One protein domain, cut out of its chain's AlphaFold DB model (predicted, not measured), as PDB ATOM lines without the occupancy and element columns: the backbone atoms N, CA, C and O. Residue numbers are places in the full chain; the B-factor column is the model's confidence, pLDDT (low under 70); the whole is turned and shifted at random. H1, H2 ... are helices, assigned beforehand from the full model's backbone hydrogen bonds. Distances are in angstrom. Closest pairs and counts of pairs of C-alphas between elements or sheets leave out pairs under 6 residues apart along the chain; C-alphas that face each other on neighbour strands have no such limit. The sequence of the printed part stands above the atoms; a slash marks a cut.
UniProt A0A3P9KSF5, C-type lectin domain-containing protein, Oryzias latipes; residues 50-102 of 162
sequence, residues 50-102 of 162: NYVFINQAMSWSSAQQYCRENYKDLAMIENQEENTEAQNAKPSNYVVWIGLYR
ATOM      1  N   ASN A  50     218.862 171.188 190.407       84.56
ATOM      2  CA  ASN A  50     219.262 172.590 190.455       84.56
ATOM      3  C   ASN A  50     218.530 173.381 189.366       84.56
ATOM      4  O   ASN A  50     218.746 173.165 188.172       84.56
ATOM      5  N   TYR A  51     217.682 174.312 189.789       89.75
ATOM      6  CA  TYR A  51     216.967 175.225 188.907       89.75
ATOM      7  C   TYR A  51     217.732 176.548 188.788       89.75
ATOM      8  O   TYR A  51     218.370 176.994 189.740       89.75
ATOM      9  N   VAL A  52     217.692 177.171 187.609       90.69
ATOM     10  CA  VAL A  52     218.431 178.406 187.306       90.69
ATOM     11  C   VAL A  52     217.467 179.438 186.743       90.69
ATOM     12  O   VAL A  52     216.697 179.146 185.829       90.69
ATOM     13  N   PHE A  53     217.514 180.652 187.287       91.19
ATOM     14  CA  PHE A  53     216.718 181.769 186.802       91.19
ATOM     15  C   PHE A  53     217.490 182.624 185.790       91.19
ATOM     16  O   PHE A  53     218.612 183.059 186.044       91.19
ATOM     17  N   ILE A  54     216.849 182.893 184.653       92.75
ATOM     18  CA  ILE A  54     217.392 183.651 183.525       92.75
ATOM     19  C   ILE A  54     216.523 184.894 183.337       92.75
ATOM     20  O   ILE A  54     215.332 184.786 183.048       92.75
ATOM     21  N   ASN A  55     217.118 186.079 183.460       89.56
ATOM     22  CA  ASN A  55     216.406 187.346 183.297       89.56
ATOM     23  C   ASN A  55     216.403 187.831 181.832       89.56
ATOM     24  O   ASN A  55     216.937 188.895 181.522       89.56
ATOM     25  N   GLN A  56     215.850 187.022 180.922       91.44
ATOM     26  CA  GLN A  56     215.658 187.364 179.504       91.44
ATOM     27  C   GLN A  56     214.278 186.889 179.026       91.44
ATOM     28  O   GLN A  56     213.843 185.790 179.367       91.44
ATOM     29  N   ALA A  57     213.577 187.714 178.245       89.25
ATOM     30  CA  ALA A  57     212.197 187.456 177.826       89.25
ATOM     31  C   ALA A  57     212.121 186.914 176.389       89.25
ATOM     32  O   ALA A  57     212.612 187.554 175.463       89.25
ATOM     33  N   MET A  58     211.481 185.752 176.201       90.88
ATOM     34  CA  MET A  58     211.359 185.056 174.909       90.88
ATOM     35  C   MET A  58     210.034 184.265 174.802       90.88
ATOM     36  O   MET A  58     209.374 184.001 175.813       90.88
ATOM     37  N   SER A  59     209.623 183.880 173.584       90.44
ATOM     38  CA  SER A  59     208.463 182.986 173.351       90.44
ATOM     39  C   SER A  59     208.702 181.589 173.956       90.44
ATOM     40  O   SER A  59     209.848 181.279 174.245       90.44
ATOM     41  N   TRP A  60     207.696 180.718 174.149       89.81
ATOM     42  CA  TRP A  60     207.969 179.385 174.739       89.81
ATOM     43  C   TRP A  60     208.982 178.583 173.907       89.81
ATOM     44  O   TRP A  60     209.940 178.053 174.461       89.81
ATOM     45  N   SER A  61     208.837 178.574 172.577       81.69
ATOM     46  CA  SER A  61     209.781 177.916 171.665       81.69
ATOM     47  C   SER A  61     211.157 178.588 171.660       81.69
ATOM     48  O   SER A  61     212.168 177.897 171.744       81.69
ATOM     49  N   SER A  62     211.223 179.923 171.635       91.81
ATOM     50  CA  SER A  62     212.499 180.660 171.659       91.81
ATOM     51  C   SER A  62     213.198 180.609 173.025       91.81
ATOM     52  O   SER A  62     214.420 180.622 173.086       91.81
ATOM     53  N   ALA A  63     212.452 180.518 174.126       90.69
ATOM     54  CA  ALA A  63     212.986 180.349 175.475       90.69
ATOM     55  C   ALA A  63     213.475 178.917 175.697       90.69
ATOM     56  O   ALA A  63     214.528 178.722 176.292       90.69
ATOM     57  N   GLN A  64     212.744 177.920 175.187       92.31
ATOM     58  CA  GLN A  64     213.213 176.538 175.145       92.31
ATOM     59  C   GLN A  64     214.517 176.433 174.354       92.31
ATOM     60  O   GLN A  64     215.483 175.845 174.834       92.31
ATOM     61  N   GLN A  65     214.567 177.059 173.176       91.38
ATOM     62  CA  GLN A  65     215.778 177.181 172.373       91.38
ATOM     63  C   GLN A  65     216.922 177.825 173.178       91.38
ATOM     64  O   GLN A  65     217.962 177.198 173.359       91.38
ATOM     65  N   TYR A  66     216.717 179.014 173.744       94.44
ATOM     66  CA  TYR A  66     217.747 179.732 174.499       94.44
ATOM     67  C   TYR A  66     218.252 178.966 175.734       94.44
ATOM     68  O   TYR A  66     219.459 178.916 175.993       94.44
ATOM     69  N   CYS A  67     217.350 178.335 176.492       92.81
ATOM     70  CA  CYS A  67     217.711 177.524 177.655       92.81
ATOM     71  C   CYS A  67     218.510 176.270 177.279       92.81
ATOM     72  O   CYS A  67     219.265 175.781 178.114       92.81
ATOM     73  N   ARG A  68     218.389 175.771 176.044       86.62
ATOM     74  CA  ARG A  68     219.223 174.682 175.509       86.62
ATOM     75  C   ARG A  68     220.551 175.174 174.940       86.62
ATOM     76  O   ARG A  68     221.549 174.480 175.059       86.62
ATOM     77  N   GLU A  69     220.574 176.364 174.343       92.69
ATOM     78  CA  GLU A  69     221.796 176.988 173.819       92.69
ATOM     79  C   GLU A  69     222.786 177.364 174.934       92.69
ATOM     80  O   GLU A  69     223.996 177.299 174.728       92.69
ATOM     81  N   ASN A  70     222.282 177.752 176.113       91.25
ATOM     82  CA  ASN A  70     223.092 178.342 177.188       91.25
ATOM     83  C   ASN A  70     223.080 177.536 178.504       91.25
ATOM     84  O   ASN A  70     223.919 177.775 179.373       91.25
ATOM     85  N   TYR A  71     222.132 176.607 178.677       87.56
ATOM     86  CA  TYR A  71     221.931 175.833 179.910       87.56
ATOM     87  C   TYR A  71     221.525 174.382 179.574       87.56
ATOM     88  O   TYR A  71     222.150 173.746 178.731       87.56
ATOM     89  N   LYS A  72     220.517 173.824 180.265       85.38
ATOM     90  CA  LYS A  72     220.014 172.458 180.048       85.38
ATOM     91  C   LYS A  72     218.719 172.457 179.229       85.38
ATOM     92  O   LYS A  72     218.723 172.047 178.077       85.38
ATOM     93  N   ASP A  73     217.614 172.888 179.832       92.62
ATOM     94  CA  ASP A  73     216.309 173.097 179.188       92.62
ATOM     95  C   ASP A  73     215.428 173.944 180.132       92.62
ATOM     96  O   ASP A  73     215.843 174.286 181.245       92.62
ATOM     97  N   LEU A  74     214.200 174.255 179.720       91.19
ATOM     98  CA  LEU A  74     213.148 174.732 180.614       91.19
ATOM     99  C   LEU A  74     212.885 173.720 181.738       91.19
ATOM    100  O   LEU A  74     212.944 172.506 181.540       91.19
ATOM    101  N   ALA A  75     212.556 174.225 182.927       92.56
ATOM    102  CA  ALA A  75     212.437 173.416 184.137       92.56
ATOM    103  C   ALA A  75     211.450 172.240 183.982       92.56
ATOM    104  O   ALA A  75     210.287 172.440 183.631       92.56
ATOM    105  N   MET A  76     211.907 171.025 184.297       91.56
ATOM    106  CA  MET A  76     211.069 169.827 184.408       91.56
ATOM    107  C   MET A  76     210.838 169.512 185.888       91.56
ATOM    108  O   MET A  76     211.790 169.285 186.640       91.56
ATOM    109  N   ILE A  77     209.571 169.539 186.293       89.81
ATOM    110  CA  ILE A  77     209.118 169.425 187.681       89.81
ATOM    111  C   ILE A  77     208.197 168.208 187.755       89.81
ATOM    112  O   ILE A  77     207.129 168.208 187.146       89.81
ATOM    113  N   GLU A  78     208.628 167.170 188.463       88.88
ATOM    114  CA  GLU A  78     207.982 165.850 188.486       88.88
ATOM    115  C   GLU A  78     207.382 165.515 189.859       88.88
ATOM    116  O   GLU A  78     206.561 164.607 189.976       88.88
ATOM    117  N   ASN A  79     207.752 166.260 190.905       89.31
ATOM    118  CA  ASN A  79     207.244 166.083 192.263       89.31
ATOM    119  C   ASN A  79     207.178 167.414 193.048       89.31
ATOM    120  O   ASN A  79     207.570 168.479 192.568       89.31
ATOM    121  N   GLN A  80     206.625 167.359 194.263       85.31
ATOM    122  CA  GLN A  80     206.350 168.536 195.095       85.31
ATOM    123  C   GLN A  80     207.613 169.183 195.694       85.31
ATOM    124  O   GLN A  80     207.630 170.395 195.928       85.31
ATOM    125  N   GLU A  81     208.653 168.392 195.953       91.88
ATOM    126  CA  GLU A  81     209.928 168.879 196.484       91.88
ATOM    127  C   GLU A  81     210.651 169.689 195.408       91.88
ATOM    128  O   GLU A  81     210.870 170.885 195.581       91.88
ATOM    129  N   GLU A  82     210.832 169.099 194.229       91.94
ATOM    130  CA  GLU A  82     211.322 169.765 193.021       91.94
ATOM    131  C   GLU A  82     210.567 171.054 192.677       91.94
ATOM    132  O   GLU A  82     211.175 172.062 192.323       91.94
ATOM    133  N   ASN A  83     209.238 171.061 192.814       90.88
ATOM    134  CA  ASN A  83     208.429 172.260 192.583       90.88
ATOM    135  C   ASN A  83     208.765 173.391 193.573       90.88
ATOM    136  O   ASN A  83     208.697 174.572 193.233       90.88
ATOM    137  N   THR A  84     209.146 173.031 194.799       91.31
ATOM    138  CA  THR A  84     209.572 173.973 195.842       91.31
ATOM    139  C   THR A  84     210.979 174.505 195.552       91.31
ATOM    140  O   THR A  84     211.229 175.703 195.680       91.31
ATOM    141  N   GLU A  85     211.884 173.649 195.078       90.75
ATOM    142  CA  GLU A  85     213.237 174.036 194.655       90.75
ATOM    143  C   GLU A  85     213.216 174.954 193.425       90.75
ATOM    144  O   GLU A  85     213.860 176.004 193.423       90.75
ATOM    145  N   ALA A  86     212.395 174.625 192.423       90.62
ATOM    146  CA  ALA A  86     212.179 175.443 191.232       90.62
ATOM    147  C   ALA A  86     211.632 176.835 191.563       90.62
ATOM    148  O   ALA A  86     211.998 177.825 190.924       90.62
ATOM    149  N   GLN A  87     210.771 176.925 192.577       86.62
ATOM    150  CA  GLN A  87     210.213 178.189 193.040       86.62
ATOM    151  C   GLN A  87     211.248 179.048 193.782       86.62
ATOM    152  O   GLN A  87     211.254 180.264 193.593       86.62
ATOM    153  N   ASN A  88     212.128 178.439 194.584       91.75
ATOM    154  CA  ASN A  88     213.166 179.150 195.340       91.75
ATOM    155  C   ASN A  88     214.327 179.646 194.459       91.75
ATOM    156  O   ASN A  88     215.007 180.604 194.817       91.75
ATOM    157  N   ALA A  89     214.550 179.018 193.302       88.00
ATOM    158  CA  ALA A  89     215.638 179.350 192.382       88.00
ATOM    159  C   ALA A  89     215.446 180.642 191.567       88.00
ATOM    160  O   ALA A  89     216.392 181.114 190.934       88.00
ATOM    161  N   LYS A  90     214.239 181.218 191.561       90.25
ATOM    162  CA  LYS A  90     213.951 182.507 190.918       90.25
ATOM    163  C   LYS A  90     213.593 183.560 191.967       90.25
ATOM    164  O   LYS A  90     212.911 183.228 192.937       90.25
ATOM    165  N   PRO A  91     213.971 184.839 191.771       88.94
ATOM    166  CA  PRO A  91     213.446 185.916 192.596       88.94
ATOM    167  C   PRO A  91     211.915 185.874 192.575       88.94
ATOM    168  O   PRO A  91     211.300 185.551 191.551       88.94
ATOM    169  N   SER A  92     211.293 186.189 193.712       78.44
ATOM    170  CA  SER A  92     209.852 186.002 193.934       78.44
ATOM    171  C   SER A  92     208.964 186.704 192.895       78.44
ATOM    172  O   SER A  92     207.824 186.294 192.690       78.44
ATOM    173  N   ASN A  93     209.498 187.713 192.201       80.31
ATOM    174  CA  ASN A  93     208.815 188.547 191.220       80.31
ATOM    175  C   ASN A  93     208.867 188.064 189.747       80.31
ATOM    176  O   ASN A  93     208.486 188.844 188.877       80.31
ATOM    177  N   TYR A  94     209.300 186.829 189.437       86.75
ATOM    178  CA  TYR A  94     209.363 186.324 188.046       86.75
ATOM    179  C   TYR A  94     208.472 185.111 187.727       86.75
ATOM    180  O   TYR A  94     208.252 184.218 188.555       86.75
ATOM    181  N   VAL A  95     208.036 185.058 186.462       85.38
ATOM    182  CA  VAL A  95     207.426 183.900 185.788       85.38
ATOM    183  C   VAL A  95     208.434 183.352 184.781       85.38
ATOM    184  O   VAL A  95     209.103 184.122 184.097       85.38
ATOM    185  N   VAL A  96     208.540 182.028 184.694       91.38
ATOM    186  CA  VAL A  96     209.458 181.330 183.789       91.38
ATOM    187  C   VAL A  96     208.688 180.311 182.964       91.38
ATOM    188  O   VAL A  96     207.714 179.727 183.443       91.38
ATOM    189  N   TRP A  97     209.131 180.079 181.732       93.50
ATOM    190  CA  TRP A  97     208.670 178.920 180.985       93.50
ATOM    191  C   TRP A  97     209.219 177.641 181.631       93.50
ATOM    192  O   TRP A  97     210.361 177.590 182.088       93.50
ATOM    193  N   ILE A  98     208.384 176.607 181.670       90.56
ATOM    194  CA  ILE A  98     208.738 175.258 182.121       90.56
ATOM    195  C   ILE A  98     208.615 174.300 180.931       90.56
ATOM    196  O   ILE A  98     207.965 174.635 179.939       90.56
ATOM    197  N   GLY A  99     209.214 173.112 181.018       82.50
ATOM    198  CA  GLY A  99     209.264 172.143 179.912       82.50
ATOM    199  C   GLY A  99     207.907 171.566 179.477       82.50
ATOM    200  O   GLY A  99     207.852 170.794 178.526       82.50
ATOM    201  N   LEU A 100     206.810 171.929 180.151       86.00
ATOM    202  CA  LEU A 100     205.463 171.443 179.864       86.00
ATOM    203  C   LEU A 100     204.800 172.232 178.720       86.00
ATOM    204  O   LEU A 100     204.571 173.436 178.835       86.00
ATOM    205  N   TYR A 101     204.418 171.525 177.655       78.44
ATOM    206  CA  TYR A 101     203.720 172.053 176.476       78.44
ATOM    207  C   TYR A 101     202.387 171.322 176.240       78.44
ATOM    208  O   TYR A 101     202.192 170.203 176.713       78.44
ATOM    209  N   ARG A 102     201.442 171.961 175.536       67.94
ATOM    210  CA  ARG A 102     200.100 171.421 175.248       67.94
ATOM    211  C   ARG A 102     199.661 171.776 173.830       67.94
ATOM    212  O   ARG A 102     199.714 172.939 173.444       67.94
TER     213      ARG A 102
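What this domain is: This is residues 50 to 102 of the 162 residues of the protein "C-type lectin domain-containing protein" of Oryzias latipes (UniProt A0A3P9KSF5). With little regular structure, this is a small body of loops with a short helix at each end, H1 and H2. The stretches before H1, between the helices and after H2 run through the space between those ends. The printed part has 53 residues, with two named helices, H1 then H2, and no named strand; the class is all helix, with under half of the residues in named elements. It is compact and rounded, with a radius of gyration of the C-alphas of 10.7 A and spans of 27 by 23 by 19 A.

Where its parts are: Find C-alpha 60 at (207.969, 179.385, 174.739); from there H1, residues 60 to 70, runs 15.4 A to C-alpha 70. H2, residues 80 to 88, runs 12.6 A and ends at C-alpha 88, at (213.166, 179.150, 195.340).

How they stand to each other: H1 and H2 are apart, joined by a short link of 9 residues. In both helices every O i to N i+4 pair is within hydrogen-bond range.

The domain as a whole: Look at Glu 69 and Gln 80, whose C-alphas are the two farthest apart, at 27.6 A. The printed part has no cut. Residue 102 alone is under 70 in pLDDT.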